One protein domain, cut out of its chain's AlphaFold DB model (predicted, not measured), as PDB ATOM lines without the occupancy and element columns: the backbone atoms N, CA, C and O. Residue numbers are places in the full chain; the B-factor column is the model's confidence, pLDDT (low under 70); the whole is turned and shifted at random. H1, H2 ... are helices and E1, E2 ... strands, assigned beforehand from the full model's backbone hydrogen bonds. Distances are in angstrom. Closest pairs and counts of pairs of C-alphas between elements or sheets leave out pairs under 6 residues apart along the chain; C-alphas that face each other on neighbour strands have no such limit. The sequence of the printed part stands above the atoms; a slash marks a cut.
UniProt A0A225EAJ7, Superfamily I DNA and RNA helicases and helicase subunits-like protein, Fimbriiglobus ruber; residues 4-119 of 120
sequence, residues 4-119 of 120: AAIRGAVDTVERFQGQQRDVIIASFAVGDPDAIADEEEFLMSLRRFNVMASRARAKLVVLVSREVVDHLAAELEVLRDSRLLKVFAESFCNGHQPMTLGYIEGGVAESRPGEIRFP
ATOM      1  N   ALA A   4     -22.644  21.186  18.819       80.12
ATOM      2  CA  ALA A   4     -21.521  21.830  18.142       80.12
ATOM      3  C   ALA A   4     -20.191  21.070  18.315       80.12
ATOM      4  O   ALA A   4     -19.418  20.981  17.366       80.12
ATOM      5  N   ALA A   5     -19.946  20.475  19.489       78.62
ATOM      6  CA  ALA A   5     -18.731  19.702  19.748       78.62
ATOM      7  C   ALA A   5     -18.702  18.393  18.941       78.62
ATOM      8  O   ALA A   5     -17.638  17.974  18.499       78.62
ATOM      9  N   ILE A   6     -19.869  17.777  18.713       81.31
ATOM     10  CA  ILE A   6     -19.992  16.602  17.841       81.31
ATOM     11  C   ILE A   6     -19.779  17.017  16.383       81.31
ATOM     12  O   ILE A   6     -18.956  16.422  15.701       81.31
ATOM     13  N   ARG A   7     -20.462  18.071  15.916       83.12
ATOM     14  CA  ARG A   7     -20.343  18.549  14.527       83.12
ATOM     15  C   ARG A   7     -18.910  18.933  14.155       83.12
ATOM     16  O   ARG A   7     -18.463  18.574  13.077       83.12
ATOM     17  N   GLY A   8     -18.179  19.593  15.053       81.81
ATOM     18  CA  GLY A   8     -16.769  19.943  14.836       81.81
ATOM     19  C   GLY A   8     -15.796  18.755  14.867       81.81
ATOM     20  O   GLY A   8     -14.608  18.946  14.633       81.81
ATOM     21  N   ALA A   9     -16.271  17.547  15.184       83.69
ATOM     22  CA  ALA A   9     -15.478  16.319  15.195       83.69
ATOM     23  C   ALA A   9     -15.795  15.379  14.017       83.69
ATOM     24  O   ALA A   9     -15.181  14.317  13.929       83.69
ATOM     25  N   VAL A  10     -16.731  15.752  13.137       89.75
ATOM     26  CA  VAL A  10     -17.090  14.994  11.931       89.75
ATOM     27  C   VAL A  10     -16.374  15.608  10.737       89.75
ATOM     28  O   VAL A  10     -16.567  16.785  10.446       89.75
ATOM     29  N   ASP A  11     -15.557  14.814  10.050       90.12
ATOM     30  CA  ASP A  11     -14.828  15.259   8.864       90.12
ATOM     31  C   ASP A  11     -14.427  14.067   7.976       90.12
ATOM     32  O   ASP A  11     -14.610  12.908   8.362       90.12
ATOM     33  N   THR A  12     -13.863  14.339   6.797       90.31
ATOM     34  CA  THR A  12     -13.276  13.308   5.929       90.31
ATOM     35  C   THR A  12     -11.922  12.834   6.461       90.31
ATOM     36  O   THR A  12     -11.253  13.520   7.240       90.31
ATOM     37  N   VAL A  13     -11.475  11.659   6.006       86.62
ATOM     38  CA  VAL A  13     -10.187  11.070   6.413       86.62
ATOM     39  C   VAL A  13      -9.018  12.023   6.140       86.62
ATOM     40  O   VAL A  13      -8.118  12.152   6.970       86.62
ATOM     41  N   GLU A  14      -9.030  12.714   5.001       84.81
ATOM     42  CA  GLU A  14      -7.990  13.661   4.589       84.81
ATOM     43  C   GLU A  14      -7.906  14.868   5.521       84.81
ATOM     44  O   GLU A  14      -6.813  15.255   5.932       84.81
ATOM     45  N   ARG A  15      -9.052  15.446   5.891       85.31
ATOM     46  CA  ARG A  15      -9.113  16.628   6.763       85.31
ATOM     47  C   ARG A  15      -8.838  16.293   8.229       85.31
ATOM     48  O   ARG A  15      -8.412  17.156   8.994       85.31
ATOM     49  N   PHE A  16      -8.993  15.024   8.604       82.06
ATOM     50  CA  PHE A  16      -8.668  14.527   9.937       82.06
ATOM     51  C   PHE A  16      -7.180  14.166  10.127       82.06
ATOM     52  O   PHE A  16      -6.765  13.763  11.221       82.06
ATOM     53  N   GLN A  17      -6.340  14.300   9.093       75.06
ATOM     54  CA  GLN A  17      -4.914  13.985   9.202       75.06
ATOM     55  C   GLN A  17      -4.218  14.845  10.269       75.06
ATOM     56  O   GLN A  17      -4.430  16.048  10.379       75.06
ATOM     57  N   GLY A  18      -3.387  14.200  11.094       79.69
ATOM     58  CA  GLY A  18      -2.685  14.852  12.208       79.69
ATOM     59  C   GLY A  18      -3.511  15.020  13.490       79.69
ATOM     60  O   GLY A  18      -2.931  15.264  14.544       79.69
ATOM     61  N   GLN A  19      -4.829  14.808  13.447       83.75
ATOM     62  CA  GLN A  19      -5.682  14.789  14.640       83.75
ATOM     63  C   GLN A  19      -5.824  13.369  15.200       83.75
ATOM     64  O   GLN A  19      -5.610  12.397  14.482       83.75
ATOM     65  N   GLN A  20      -6.175  13.230  16.483       90.19
ATOM     66  CA  GLN A  20      -6.482  11.943  17.126       90.19
ATOM     67  C   GLN A  20      -7.666  12.086  18.092       90.19
ATOM     68  O   GLN A  20      -7.930  13.180  18.608       90.19
ATOM     69  N   ARG A  21      -8.382  10.984  18.343       90.69
ATOM     70  CA  ARG A  21      -9.468  10.885  19.335       90.69
ATOM     71  C   ARG A  21      -9.402   9.539  20.045       90.69
ATOM     72  O   ARG A  21      -8.858   8.579  19.512       90.69
ATOM     73  N   ASP A  22      -9.985   9.460  21.235       93.50
ATOM     74  CA  ASP A  22     -10.048   8.195  21.976       93.50
ATOM     75  C   ASP A  22     -10.869   7.148  21.218       93.50
ATOM     76  O   ASP A  22     -10.467   5.988  21.114       93.50
ATOM     77  N   VAL A  23     -11.964   7.590  20.595       93.56
ATOM     78  CA  VAL A  23     -12.820   6.765  19.745       93.56
ATOM     79  C   VAL A  23     -12.965   7.413  18.373       93.56
ATOM     80  O   VAL A  23     -13.222   8.614  18.280       93.56
ATOM     81  N   ILE A  24     -12.829   6.610  17.319       94.00
ATOM     82  CA  ILE A  24     -13.154   6.987  15.939       94.00
ATOM     83  C   ILE A  24     -14.301   6.107  15.457       94.00
ATOM     84  O   ILE A  24     -14.244   4.883  15.584       94.00
ATOM     85  N   ILE A  25     -15.322   6.744  14.889       94.75
ATOM     86  CA  ILE A  25     -16.377   6.081  14.123       94.75
ATOM     87  C   ILE A  25     -16.154   6.474  12.669       94.75
ATOM     88  O   ILE A  25     -16.211   7.656  12.335       94.75
ATOM     89  N   ALA A  26     -15.868   5.494  11.825       94.62
ATOM     90  CA  ALA A  26     -15.674   5.689  10.400       94.62
ATOM     91  C   ALA A  26     -16.834   5.073   9.624       94.62
ATOM     92  O   ALA A  26     -17.319   4.005   9.986       94.62
ATOM     93  N   SER A  27     -17.261   5.735   8.553       94.00
ATOM     94  CA  SER A  27     -18.340   5.265   7.689       94.00
ATOM     95  C   SER A  27     -17.893   5.320   6.239       94.00
ATOM     96  O   SER A  27     -17.407   6.358   5.798       94.00
ATOM     97  N   PHE A  28     -18.091   4.224   5.511       94.12
ATOM     98  CA  PHE A  28     -17.869   4.164   4.063       94.12
ATOM     99  C   PHE A  28     -19.065   4.709   3.274       94.12
ATOM    100  O   PHE A  28     -18.880   5.208   2.177       94.12
ATOM    101  N   ALA A  29     -20.271   4.674   3.860       89.62
ATOM    102  CA  ALA A  29     -21.490   5.296   3.326       89.62
ATOM    103  C   ALA A  29     -21.890   4.894   1.886       89.62
ATOM    104  O   ALA A  29     -22.680   5.595   1.262       89.62
ATOM    105  N   VAL A  30     -21.403   3.755   1.390       93.00
ATOM    106  CA  VAL A  30     -21.733   3.192   0.076       93.00
ATOM    107  C   VAL A  30     -22.148   1.732   0.256       93.00
ATOM    108  O   VAL A  30     -21.571   1.024   1.081       93.00
ATOM    109  N   GLY A  31     -23.161   1.305  -0.501       91.88
ATOM    110  CA  GLY A  31     -23.600  -0.092  -0.587       91.88
ATOM    111  C   GLY A  31     -24.164  -0.488  -1.954       91.88
ATOM    112  O   GLY A  31     -24.638  -1.606  -2.101       91.88
ATOM    113  N   ASP A  32     -24.127   0.413  -2.940       95.00
ATOM    114  CA  ASP A  32     -24.529   0.121  -4.316       95.00
ATOM    115  C   ASP A  32     -23.327  -0.449  -5.095       95.00
ATOM    116  O   ASP A  32     -22.283   0.205  -5.118       95.00
ATOM    117  N   PRO A  33     -23.419  -1.651  -5.695       95.38
ATOM    118  CA  PRO A  33     -22.285  -2.285  -6.367       95.38
ATOM    119  C   PRO A  33     -21.687  -1.472  -7.519       95.38
ATOM    120  O   PRO A  33     -20.466  -1.488  -7.682       95.38
ATOM    121  N   ASP A  34     -22.512  -0.752  -8.286       96.06
ATOM    122  CA  ASP A  34     -22.036   0.051  -9.416       96.06
ATOM    123  C   ASP A  34     -21.226   1.249  -8.895       96.06
ATOM    124  O   ASP A  34     -20.091   1.465  -9.320       96.06
ATOM    125  N   ALA A  35     -21.733   1.945  -7.871       96.00
ATOM    126  CA  ALA A  35     -20.992   3.019  -7.203       96.00
ATOM    127  C   ALA A  35     -19.680   2.534  -6.556       96.00
ATOM    128  O   ALA A  35     -18.685   3.257  -6.542       96.00
ATOM    129  N   ILE A  36     -19.651   1.308  -6.015       96.69
ATOM    130  CA  ILE A  36     -18.426   0.723  -5.443       96.69
ATOM    131  C   ILE A  36     -17.381   0.486  -6.526       96.69
ATOM    132  O   ILE A  36     -16.208   0.774  -6.291       96.69
ATOM    133  N   ALA A  37     -17.791  -0.043  -7.679       95.69
ATOM    134  CA  ALA A  37     -16.894  -0.273  -8.803       95.69
ATOM    135  C   ALA A  37     -16.338   1.051  -9.350       95.69
ATOM    136  O   ALA A  37     -15.133   1.156  -9.569       95.69
ATOM    137  N   ASP A  38     -17.185   2.074  -9.487       95.94
ATOM    138  CA  ASP A  38     -16.781   3.400  -9.969       95.94
ATOM    139  C   ASP A  38     -15.810   4.118  -9.008       95.94
ATOM    140  O   ASP A  38     -14.946   4.883  -9.444       95.94
ATOM    141  N   GLU A  39     -15.918   3.867  -7.699       95.00
ATOM    142  CA  GLU A  39     -15.097   4.501  -6.658       95.00
ATOM    143  C   GLU A  39     -14.062   3.551  -6.019       95.00
ATOM    144  O   GLU A  39     -13.540   3.826  -4.931       95.00
ATOM    145  N   GLU A  40     -13.729   2.428  -6.663       95.19
ATOM    146  CA  GLU A  40     -12.968   1.354  -6.011       95.19
ATOM    147  C   GLU A  40     -11.575   1.787  -5.534       95.19
ATOM    148  O   GLU A  40     -11.175   1.448  -4.421       95.19
ATOM    149  N   GLU A  41     -10.855   2.605  -6.307       94.81
ATOM    150  CA  GLU A  41      -9.552   3.147  -5.900       94.81
ATOM    151  C   GLU A  41      -9.686   4.020  -4.642       94.81
ATOM    152  O   GLU A  41      -8.827   4.022  -3.748       94.81
ATOM    153  N   PHE A  42     -10.800   4.753  -4.533       93.62
ATOM    154  CA  PHE A  42     -11.057   5.602  -3.385       93.62
ATOM    155  C   PHE A  42     -11.335   4.773  -2.130       93.62
ATOM    156  O   PHE A  42     -10.670   4.980  -1.103       93.62
ATOM    157  N   LEU A  43     -12.284   3.840  -2.239       93.44
ATOM    158  CA  LEU A  43     -12.784   3.000  -1.150       93.44
ATOM    159  C   LEU A  43     -11.726   1.998  -0.671       93.44
ATOM    160  O   LEU A  43     -11.543   1.813   0.533       93.44
ATOM    161  N   MET A  44     -10.978   1.390  -1.593       94.69
ATOM    162  CA  MET A  44      -9.992   0.347  -1.291       94.69
ATOM    163  C   MET A  44      -8.621   0.897  -0.894       94.69
ATOM    164  O   MET A  44      -7.693   0.126  -0.657       94.69
ATOM    165  N   SER A  45      -8.471   2.217  -0.777       94.69
ATOM    166  CA  SER A  45      -7.185   2.849  -0.494       94.69
ATOM    167  C   SER A  45      -6.573   2.397   0.841       94.69
ATOM    168  O   SER A  45      -7.000   2.795   1.936       94.69
ATOM    169  N   LEU A  46      -5.453   1.675   0.743       90.94
ATOM    170  CA  LEU A  46      -4.620   1.247   1.869       90.94
ATOM    171  C   LEU A  46      -4.221   2.425   2.771       90.94
ATOM    172  O   LEU A  46      -4.221   2.336   4.003       90.94
ATOM    173  N   ARG A  47      -3.861   3.555   2.147       91.00
ATOM    174  CA  ARG A  47      -3.419   4.765   2.845       91.00
ATOM    175  C   ARG A  47      -4.554   5.370   3.661       91.00
ATOM    176  O   ARG A  47      -4.329   5.708   4.823       91.00
ATOM    177  N   ARG A  48      -5.755   5.494   3.088       92.56
ATOM    178  CA  ARG A  48      -6.911   6.062   3.798       92.56
ATOM    179  C   ARG A  48      -7.305   5.207   4.988       92.56
ATOM    180  O   ARG A  48      -7.481   5.750   6.079       92.56
ATOM    181  N   PHE A  49      -7.353   3.889   4.810       93.25
ATOM    182  CA  PHE A  49      -7.657   2.982   5.909       93.25
ATOM    183  C   PHE A  49      -6.618   3.084   7.039       93.25
ATOM    184  O   PHE A  49      -6.982   3.239   8.202       93.25
ATOM    185  N   ASN A  50      -5.319   3.104   6.714       91.88
ATOM    186  CA  ASN A  50      -4.253   3.297   7.706       91.88
ATOM    187  C   ASN A  50      -4.359   4.631   8.452       91.88
ATOM    188  O   ASN A  50      -4.197   4.684   9.677       91.88
ATOM    189  N   VAL A  51      -4.614   5.723   7.725       91.00
ATOM    190  CA  VAL A  51      -4.816   7.037   8.339       91.00
ATOM    191  C   VAL A  51      -5.971   6.944   9.316       91.00
ATOM    192  O   VAL A  51      -5.721   7.186  10.490       91.00
ATOM    193  N   MET A  52      -7.158   6.527   8.866       90.31
ATOM    194  CA  MET A  52      -8.368   6.365   9.676       90.31
ATOM    195  C   MET A  52      -8.110   5.530  10.938       90.31
ATOM    196  O   MET A  52      -8.380   5.996  12.046       90.31
ATOM    197  N   ALA A  53      -7.538   4.333  10.786       92.00
ATOM    198  CA  ALA A  53      -7.306   3.415  11.895       92.00
ATOM    199  C   ALA A  53      -6.315   3.978  12.927       92.00
ATOM    200  O   ALA A  53      -6.546   3.868  14.129       92.00
ATOM    201  N   SER A  54      -5.256   4.661  12.477       91.94
ATOM    202  CA  SER A  54      -4.248   5.270  13.361       91.94
ATOM    203  C   SER A  54      -4.729   6.515  14.120       91.94
ATOM    204  O   SER A  54      -4.001   7.022  14.975       91.94
ATOM    205  N   ARG A  55      -5.928   7.043  13.827       91.81
ATOM    206  CA  ARG A  55      -6.491   8.194  14.559       91.81
ATOM    207  C   ARG A  55      -7.148   7.812  15.881       91.81
ATOM    208  O   ARG A  55      -7.320   8.689  16.732       91.81
ATOM    209  N   ALA A  56      -7.529   6.547  16.042       93.50
ATOM    210  CA  ALA A  56      -8.146   6.038  17.257       93.50
ATOM    211  C   ALA A  56      -7.082   5.700  18.307       93.50
ATOM    212  O   ALA A  56      -6.193   4.892  18.050       93.50
ATOM    213  N   ARG A  57      -7.188   6.280  19.509       94.25
ATOM    214  CA  ARG A  57      -6.284   5.963  20.631       94.25
ATOM    215  C   ARG A  57      -6.732   4.736  21.424       94.25
ATOM    216  O   ARG A  57      -5.886   4.070  22.008       94.25
ATOM    217  N   ALA A  58      -8.038   4.457  21.466       95.38
ATOM    218  CA  ALA A  58      -8.602   3.353  22.245       95.38
ATOM    219  C   ALA A  58      -9.544   2.448  21.437       95.38
ATOM    220  O   ALA A  58      -9.483   1.228  21.585       95.38
ATOM    221  N   LYS A  59     -10.421   3.003  20.587       95.31
ATOM    222  CA  LYS A  59     -11.393   2.199  19.823       95.31
ATOM    223  C   LYS A  59     -11.651   2.755  18.426       95.31
ATOM    224  O   LYS A  59     -11.947   3.936  18.262       95.31
ATOM    225  N   LEU A  60     -11.619   1.868  17.438       96.19
ATOM    226  CA  LEU A  60     -12.132   2.112  16.095       96.19
ATOM    227  C   LEU A  60     -13.443   1.338  15.912       96.19
ATOM    228  O   LEU A  60     -13.511   0.148  16.229       96.19
ATOM    229  N   VAL A  61     -14.466   2.014  15.399       96.38
ATOM    230  CA  VAL A  61     -15.715   1.416  14.914       96.38
ATOM    231  C   VAL A  61     -15.839   1.764  13.438       96.38
ATOM    232  O   VAL A  61     -15.771   2.937  13.082       96.38
ATOM    233  N   VAL A  62     -16.002   0.757  12.583       96.44
ATOM    234  CA  VAL A  62     -16.142   0.943  11.134       96.44
ATOM    235  C   VAL A  62     -17.534   0.498  10.714       96.44
ATOM    236  O   VAL A  62     -17.938  -0.627  10.998       96.44
ATOM    237  N   LEU A  63     -18.255   1.391  10.044       95.50
ATOM    238  CA  LEU A  63     -19.526   1.131   9.384       95.50
ATOM    239  C   LEU A  63     -19.242   0.951   7.893       95.50
ATOM    240  O   LEU A  63     -18.829   1.889   7.205       95.50
ATOM    241  N   VAL A  64     -19.419  -0.271   7.413       95.56
ATOM    242  CA  VAL A  64     -19.122  -0.669   6.039       95.56
ATOM    243  C   VAL A  64     -20.156  -1.696   5.590       95.56
ATOM    244  O   VAL A  64     -20.613  -2.500   6.405       95.56
ATOM    245  N   SER A  65     -20.564  -1.632   4.326       95.19
ATOM    246  CA  SER A  65     -21.495  -2.604   3.757       95.19
ATOM    247  C   SER A  65     -20.775  -3.916   3.422       95.19
ATOM    248  O   SER A  65     -19.543  -3.954   3.319       95.19
ATOM    249  N   ARG A  66     -21.530  -5.008   3.247       93.44
ATOM    250  CA  ARG A  66     -20.942  -6.280   2.796       93.44
ATOM    251  C   ARG A  66     -20.418  -6.165   1.377       93.44
ATOM    252  O   ARG A  66     -19.326  -6.643   1.111       93.44
ATOM    253  N   GLU A  67     -21.134  -5.447   0.524       96.19
ATOM    254  CA  GLU A  67     -20.769  -5.185  -0.864       96.19
ATOM    255  C   GLU A  67     -19.367  -4.568  -0.957       96.19
ATOM    256  O   GLU A  67     -18.566  -5.028  -1.759       96.19
ATOM    257  N   VAL A  68     -19.011  -3.615  -0.083       96.62
ATOM    258  CA  VAL A  68     -17.654  -3.034  -0.052       96.62
ATOM    259  C   VAL A  68     -16.605  -4.063   0.390       96.62
ATOM    260  O   VAL A  68     -15.533  -4.145  -0.203       96.62
ATOM    261  N   VAL A  69     -16.871  -4.846   1.440       96.00
ATOM    262  CA  VAL A  69     -15.899  -5.837   1.951       96.00
ATOM    263  C   VAL A  69     -15.673  -6.970   0.942       96.00
ATOM    264  O   VAL A  69     -14.535  -7.405   0.742       96.00
ATOM    265  N   ASP A  70     -16.751  -7.409   0.297       95.69
ATOM    266  CA  ASP A  70     -16.782  -8.526  -0.645       95.69
ATOM    267  C   ASP A  70     -16.375  -8.114  -2.072       95.69
ATOM    268  O   ASP A  70     -16.040  -8.982  -2.882       95.69
ATOM    269  N   HIS A  71     -16.322  -6.809  -2.373       96.75
ATOM    270  CA  HIS A  71     -15.929  -6.285  -3.684       96.75
ATOM    271  C   HIS A  71     -14.546  -6.776  -4.104       96.75
ATOM    272  O   HIS A  71     -13.556  -6.606  -3.384       96.75
ATOM    273  N   LEU A  72     -14.447  -7.356  -5.296       96.06
ATOM    274  CA  LEU A  72     -13.181  -7.765  -5.892       96.06
ATOM    275  C   LEU A  72     -12.788  -6.750  -6.961       96.06
ATOM    276  O   LEU A  72     -13.339  -6.774  -8.057       96.06
ATOM    277  N   ALA A  73     -11.819  -5.896  -6.633       95.19
ATOM    278  CA  ALA A  73     -11.359  -4.871  -7.557       95.19
ATOM    279  C   ALA A  73     -10.797  -5.470  -8.853       95.19
ATOM    280  O   ALA A  73     -10.115  -6.504  -8.819       95.19
ATOM    281  N   ALA A  74     -11.078  -4.814  -9.979       93.06
ATOM    282  CA  ALA A  74     -10.666  -5.287 -11.300       93.06
ATOM    283  C   ALA A  74      -9.154  -5.119 -11.510       93.06
ATOM    284  O   ALA A  74      -8.491  -5.975 -12.104       93.06
ATOM    285  N   GLU A  75      -8.596  -4.029 -10.984       96.19
ATOM    286  CA  GLU A  75      -7.172  -3.739 -11.058       96.19
ATOM    287  C   GLU A  75      -6.390  -4.424  -9.931       96.19
ATOM    288  O   GLU A  75      -6.718  -4.332  -8.746       96.19
ATOM    289  N   LEU A  76      -5.287  -5.093 -10.288       96.00
ATOM    290  CA  LEU A  76      -4.470  -5.843  -9.327       96.00
ATOM    291  C   LEU A  76      -3.870  -4.948  -8.229       96.00
ATOM    292  O   LEU A  76      -3.672  -5.407  -7.103       96.00
ATOM    293  N   GLU A  77      -3.547  -3.696  -8.550       96.12
ATOM    294  CA  GLU A  77      -3.014  -2.737  -7.578       96.12
ATOM    295  C   GLU A  77      -4.081  -2.341  -6.555       96.12
ATOM    296  O   GLU A  77      -3.848  -2.489  -5.354       96.12
ATOM    297  N   VAL A  78      -5.286  -1.987  -7.010       95.94
ATOM    298  CA  VAL A  78      -6.434  -1.687  -6.138       95.94
ATOM    299  C   VAL A  78      -6.798  -2.898  -5.273       95.94
ATOM    300  O   VAL A  78      -7.033  -2.775  -4.068       95.94
ATOM    301  N   LEU A  79      -6.755  -4.105  -5.845       95.69
ATOM    302  CA  LEU A  79      -6.980  -5.340  -5.098       95.69
ATOM    303  C   LEU A  79      -5.957  -5.523  -3.968       95.69
ATOM    304  O   LEU A  79      -6.328  -5.913  -2.857       95.69
ATOM    305  N   ARG A  80      -4.675  -5.236  -4.221       95.56
ATOM    306  CA  ARG A  80      -3.623  -5.289  -3.193       95.56
ATOM    307  C   ARG A  80      -3.835  -4.229  -2.117       95.56
ATOM    308  O   ARG A  80      -3.663  -4.539  -0.936       95.56
ATOM    309  N   ASP A  81      -4.244  -3.030  -2.504       96.06
ATOM    310  CA  ASP A  81      -4.501  -1.928  -1.578       96.06
ATOM    311  C   ASP A  81      -5.703  -2.206  -0.661       96.06
ATOM    312  O   ASP A  81      -5.647  -1.899   0.535       96.06
ATOM    313  N   SER A  82      -6.713  -2.935  -1.157       94.88
ATOM    314  CA  SER A  82      -7.885  -3.359  -0.370       94.88
ATOM    315  C   SER A  82      -7.544  -4.256   0.831       94.88
ATOM    316  O   SER A  82      -8.365  -4.449   1.735       94.88
ATOM    317  N   ARG A  83      -6.322  -4.814   0.876       94.50
ATOM    318  CA  ARG A  83      -5.910  -5.847   1.834       94.50
ATOM    319  C   ARG A  83      -6.194  -5.472   3.284       94.50
ATOM    320  O   ARG A  83      -6.637  -6.335   4.034       94.50
ATOM    321  N   LEU A  84      -5.914  -4.240   3.713       94.56
ATOM    322  CA  LEU A  84      -6.079  -3.889   5.130       94.56
ATOM    323  C   LEU A  84      -7.537  -3.846   5.563       94.56
ATOM    324  O   LEU A  84      -7.840  -4.363   6.635       94.56
ATOM    325  N   LEU A  85      -8.422  -3.289   4.735       95.56
ATOM    326  CA  LEU A  85      -9.853  -3.275   5.022       95.56
ATOM    327  C   LEU A  85     -10.384  -4.706   5.139       95.56
ATOM    328  O   LEU A  85     -11.037  -5.047   6.123       95.56
ATOM    329  N   LYS A  86     -10.032  -5.563   4.174       95.62
ATOM    330  CA  LYS A  86     -10.484  -6.958   4.140       95.62
ATOM    331  C   LYS A  86      -9.937  -7.776   5.306       95.62
ATOM    332  O   LYS A  86     -10.696  -8.447   5.992       95.62
ATOM    333  N   VAL A  87      -8.637  -7.678   5.592       95.62
ATOM    334  CA  VAL A  87      -8.024  -8.355   6.750       95.62
ATOM    335  C   VAL A  87      -8.628  -7.847   8.057       95.62
ATOM    336  O   VAL A  87      -8.883  -8.645   8.954       95.62
ATOM    337  N   PHE A  88      -8.894  -6.544   8.178       95.94
ATOM    338  CA  PHE A  88      -9.557  -5.992   9.354       95.94
ATOM    339  C   PHE A  88     -10.965  -6.574   9.540       95.94
ATOM    340  O   PHE A  88     -11.284  -7.044  10.629       95.94
ATOM    341  N   ALA A  89     -11.785  -6.583   8.487       95.75
ATOM    342  CA  ALA A  89     -13.175  -7.032   8.550       95.75
ATOM    343  C   ALA A  89     -13.336  -8.560   8.673       95.75
ATOM    344  O   ALA A  89     -14.248  -9.019   9.359       95.75
ATOM    345  N   GLU A  90     -12.475  -9.346   8.022       95.12
ATOM    346  CA  GLU A  90     -12.627 -10.806   7.919       95.12
ATOM    347  C   GLU A  90     -11.691 -11.594   8.841       95.12
ATOM    348  O   GLU A  90     -12.037 -12.684   9.284       95.12
ATOM    349  N   SER A  91     -10.492 -11.080   9.136       95.75
ATOM    350  CA  SER A  91      -9.494 -11.815   9.933       95.75
ATOM    351  C   SER A  91      -9.317 -11.255  11.339       95.75
ATOM    352  O   SER A  91      -9.247 -12.024  12.291       95.75
ATOM    353  N   PHE A  92      -9.218  -9.931  11.483       96.00
ATOM    354  CA  PHE A  92      -9.068  -9.299  12.793       96.00
ATOM    355  C   PHE A  92     -10.396  -9.287  13.549       96.00
ATOM    356  O   PHE A  92     -10.447  -9.734  14.686       96.00
ATOM    357  N   CYS A  93     -11.475  -8.834  12.910       96.94
ATOM    358  CA  CYS A  93     -12.830  -8.871  13.457       96.94
ATOM    359  C   CYS A  93     -13.532 -10.203  13.125       96.94
ATOM    360  O   CYS A  93     -14.581 -10.218  12.487       96.94
ATOM    361  N   ASN A  94     -12.920 -11.323  13.515       95.56
ATOM    362  CA  ASN A  94     -13.382 -12.674  13.171       95.56
ATOM    363  C   ASN A  94     -14.549 -13.193  14.030       95.56
ATOM    364  O   ASN A  94     -15.189 -14.175  13.656       95.56
ATOM    365  N   GLY A  95     -14.847 -12.558  15.164       96.44
ATOM    366  CA  GLY A  95     -16.085 -12.779  15.903       96.44
ATOM    367  C   GLY A  95     -17.213 -11.979  15.264       96.44
ATOM    368  O   GLY A  95     -17.038 -10.796  14.971       96.44
ATOM    369  N   HIS A  96     -18.374 -12.596  15.052       95.56
ATOM    370  CA  HIS A  96     -19.515 -11.908  14.461       95.56
ATOM    371  C   HIS A  96     -20.840 -12.317  15.102       95.56
ATOM    372  O   HIS A  96     -21.015 -13.447  15.561       95.56
ATOM    373  N   GLN A  97     -21.773 -11.369  15.166       96.31
ATOM    374  CA  GLN A  97     -23.112 -11.590  15.692       96.31
ATOM    375  C   GLN A  97     -24.139 -10.856  14.817       96.31
ATOM    376  O   GLN A  97     -23.977  -9.655  14.569       96.31
ATOM    377  N   PRO A  98     -25.222 -11.533  14.388       96.38
ATOM    378  CA  PRO A  98     -26.333 -10.872  13.719       96.38
ATOM    379  C   PRO A  98     -26.923  -9.765  14.591       96.38
ATOM    380  O   PRO A  98     -27.065  -9.912  15.809       96.38
ATOM    381  N   MET A  99     -27.311  -8.666  13.959       95.12
ATOM    382  CA  MET A  99     -28.001  -7.567  14.617       95.12
ATOM    383  C   MET A  99     -29.148  -7.030  13.767       95.12
ATOM    384  O   MET A  99     -29.259  -7.287  12.569       95.12
ATOM    385  N   THR A 100     -29.994  -6.235  14.407       94.56
ATOM    386  CA  THR A 100     -31.024  -5.445  13.740       94.56
ATOM    387  C   THR A 100     -30.681  -3.974  13.906       94.56
ATOM    388  O   THR A 100     -30.521  -3.492  15.027       94.56
ATOM    389  N   LEU A 101     -30.544  -3.274  12.786       90.88
ATOM    390  CA  LEU A 101     -30.245  -1.850  12.729       90.88
ATOM    391  C   LEU A 101     -31.527  -1.063  12.480       90.88
ATOM    392  O   LEU A 101     -32.311  -1.412  11.601       90.88
ATOM    393  N   GLY A 102     -31.725   0.018  13.232       91.62
ATOM    394  CA  GLY A 102     -32.781   0.982  12.935       91.62
ATOM    395  C   GLY A 102     -32.440   1.786  11.681       91.62
ATOM    396  O   GLY A 102     -31.306   2.232  11.515       91.62
ATOM    397  N   TYR A 103     -33.427   1.990  10.817       89.75
ATOM    398  CA  TYR A 103     -33.325   2.763   9.585       89.75
ATOM    399  C   TYR A 103     -34.521   3.712   9.489       89.75
ATOM    400  O   TYR A 103     -35.597   3.389   9.977       89.75
ATOM    401  N   ILE A 104     -34.343   4.899   8.912       92.75
ATOM    402  CA  ILE A 104     -35.444   5.845   8.709       92.75
ATOM    403  C   ILE A 104     -35.575   6.090   7.213       92.75
ATOM    404  O   ILE A 104     -34.685   6.690   6.612       92.75
ATOM    405  N   GLU A 105     -36.694   5.663   6.634       91.62
ATOM    406  CA  GLU A 105     -37.014   5.840   5.217       91.62
ATOM    407  C   GLU A 105     -38.282   6.678   5.086       91.62
ATOM    408  O   GLU A 105     -39.319   6.344   5.653       91.62
ATOM    409  N   GLY A 106     -38.200   7.834   4.421       91.69
ATOM    410  CA  GLY A 106     -39.363   8.721   4.273       91.69
ATOM    411  C   GLY A 106     -39.995   9.179   5.600       91.69
ATOM    412  O   GLY A 106     -41.177   9.511   5.633       91.69
ATOM    413  N   GLY A 107     -39.236   9.178   6.705       92.69
ATOM    414  CA  GLY A 107     -39.735   9.496   8.050       92.69
ATOM    415  C   GLY A 107     -40.366   8.318   8.802       92.69
ATOM    416  O   GLY A 107     -40.774   8.486   9.950       92.69
ATOM    417  N   VAL A 108     -40.415   7.129   8.198       93.88
ATOM    418  CA  VAL A 108     -40.875   5.890   8.832       93.88
ATOM    419  C   VAL A 108     -39.675   5.150   9.413       93.88
ATOM    420  O   VAL A 108     -38.668   4.956   8.737       93.88
ATOM    421  N   ALA A 109     -39.772   4.756  10.684       94.94
ATOM    422  CA  ALA A 109     -38.761   3.925  11.324       94.94
ATOM    423  C   ALA A 109     -38.933   2.465  10.885       94.94
ATOM    424  O   ALA A 109     -39.935   1.823  11.199       94.94
ATOM    425  N   GLU A 110     -37.933   1.947  10.189       95.69
ATOM    426  CA  GLU A 110     -37.817   0.565   9.751       95.69
ATOM    427  C   GLU A 110     -36.631  -0.125  10.431       95.69
ATOM    428  O   GLU A 110     -35.816   0.483  11.129       95.69
ATOM    429  N   SER A 111     -36.534  -1.435  10.235       93.94
ATOM    430  CA  SER A 111     -35.415  -2.246  10.697       93.94
ATOM    431  C   SER A 111     -34.746  -2.927   9.511       93.94
ATOM    432  O   SER A 111     -35.419  -3.489   8.649       93.94
ATOM    433  N   ARG A 112     -33.416  -2.898   9.479       91.88
ATOM    434  CA  ARG A 112     -32.592  -3.578   8.478       91.88
ATOM    435  C   ARG A 112     -31.722  -4.635   9.166       91.88
ATOM    436  O   ARG A 112     -31.227  -4.386  10.270       91.88
ATOM    437  N   PRO A 113     -31.542  -5.821   8.565       93.44
ATOM    438  CA  PRO A 113     -30.579  -6.785   9.073       93.44
ATOM    439  C   PRO A 113     -29.163  -6.211   8.958       93.44
ATOM    440  O   PRO A 113     -28.846  -5.485   8.018       93.44
ATOM    441  N   GLY A 114     -28.314  -6.545   9.920       93.12
ATOM    442  CA  GLY A 114     -26.901  -6.195   9.912       93.12
ATOM    443  C   GLY A 114     -26.091  -7.196  10.722       93.12
ATOM    444  O   GLY A 114     -26.620  -8.170  11.261       93.12
ATOM    445  N   GLU A 115     -24.798  -6.940  10.846       94.94
ATOM    446  CA  GLU A 115     -23.880  -7.772  11.616       94.94
ATOM    447  C   GLU A 115     -22.903  -6.879  12.382       94.94
ATOM    448  O   GLU A 115     -22.387  -5.906  11.831       94.94
ATOM    449  N   ILE A 116     -22.644  -7.195  13.656       95.75
ATOM    450  CA  ILE A 116     -21.469  -6.661  14.355       95.75
ATOM    451  C   ILE A 116     -20.330  -7.644  14.195       95.75
ATOM    452  O   ILE A 116     -20.506  -8.836  14.439       95.75
ATOM    453  N   ARG A 117     -19.156  -7.121  13.854       96.75
ATOM    454  CA  ARG A 117     -17.902  -7.868  13.865       96.75
ATOM    455  C   ARG A 117     -16.943  -7.299  14.904       96.75
ATOM    456  O   ARG A 117     -16.881  -6.083  15.093       96.75
ATOM    457  N   PHE A 118     -16.214  -8.167  15.595       96.94
ATOM    458  CA  PHE A 118     -15.303  -7.806  16.678       96.94
ATOM    459  C   PHE A 118     -14.126  -8.790  16.775       96.94
ATOM    460  O   PHE A 118     -14.260  -9.946  16.374       96.94
ATOM    461  N   PRO A 119     -12.958  -8.346  17.272       95.19
ATOM    462  CA  PRO A 119     -11.845  -9.248  17.536       95.19
ATOM    463  C   PRO A 119     -12.165 -10.167  18.715       95.19
ATOM    464  O   PRO A 119     -12.700  -9.695  19.725       95.19
TER     465      PRO A 119
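What this domain is: This is residues 4 to 119 of the 120 residues of the protein "Superfamily I DNA and RNA helicases and helicase subunits-like protein" of Fimbriiglobus ruber (UniProt A0A225EAJ7). A two-strand parallel ribbon, E1 and E2, has H4 over it and the short helices H2, H3 and H5 past its far end, while a long hairpin of E3 and E4 reaches away from beside H7 like an arm. H1 and the unnamed residues 8 to 20 lie on another side of the body. The 116 printed residues hold seven named helices and four named strands, in the order H1 E1 H2 H3 H4 E2 H5 H6 H7 E3 E4, with E1 and E2 parallel and E3 and E4 antiparallel. The class is mixed, helices and strands; the whole is compact, with a radius of gyration of the C-alphas of 15.1 A and spans of 42 by 32 by 29 A.

Where its parts are: H1, residues 4 to 7, begins at C-alpha 4 (-21.521, 21.830, 18.142). E1 is residues 21 to 27, 15.7 A long; H2 is 33 to 38, H3 is 40 to 43, and H4 is 46 to 54, 12.2 A. E2, residues 56 to 63, is 14.7 A long and bends by 76 degrees at residue 59. H5 is residues 66 to 70, H6 is 76 to 81, and H7 is 83 to 92, 11.9 A. E3, residues 95 to 105, measures 30.0 A and reaches C-alpha 105 at (-37.014, 5.840, 5.217). E4, residues 108 to 118, measures 30.1 A, bends by 53 degrees at residue 113 and ends at C-alpha 118 (-15.303, -7.806, 16.678).

How they stand to each other: E1, H2 H3 H4, E2 form a strand-helix-strand unit, two parallel neighbour strands with helices between them in the chain. N 24 and O 59 are within hydrogen-bond range at 3.0 A. The closest C-alphas of H4 and E1 are those of Met 52 and Ala 26, 7.4 A. H4 touches H7, with C-alphas 46 and 84 at 6.3 A, a steep tilt of 49 degrees, the same way. H5 touches H2, C-alphas 67 and 33 at 6.4 A, and only just touches H7, with 3 pairs of C-alphas within 8 A, the closest 69 and 86 at 5.9 A. H3 and H6 are close but not clearly touching, with C-alphas 41 and 78 at 5.8 A. E3 and E4 are a hairpin; N 99 and O 114 are 2.8 A apart, within range. The closest C-alphas of H7 and E4 are those of Ala 89 and Arg 117, 7.2 A. H1 touches no helix. Every O i to N i+4 pair is within hydrogen-bond range in H2, H4, H5 and H6, and 5 of 6 in H7; H1 and H3 are too short for one.

The domain as a whole: The C-alphas of Ala 4 and Leu 76, the two farthest apart, are 42.6 A apart. The printed part has no cut. The link from H1 to E1, 13 residues, is long; the other links are tight. Mean pLDDT of the printed part is 92.9, and no printed residue is under 70.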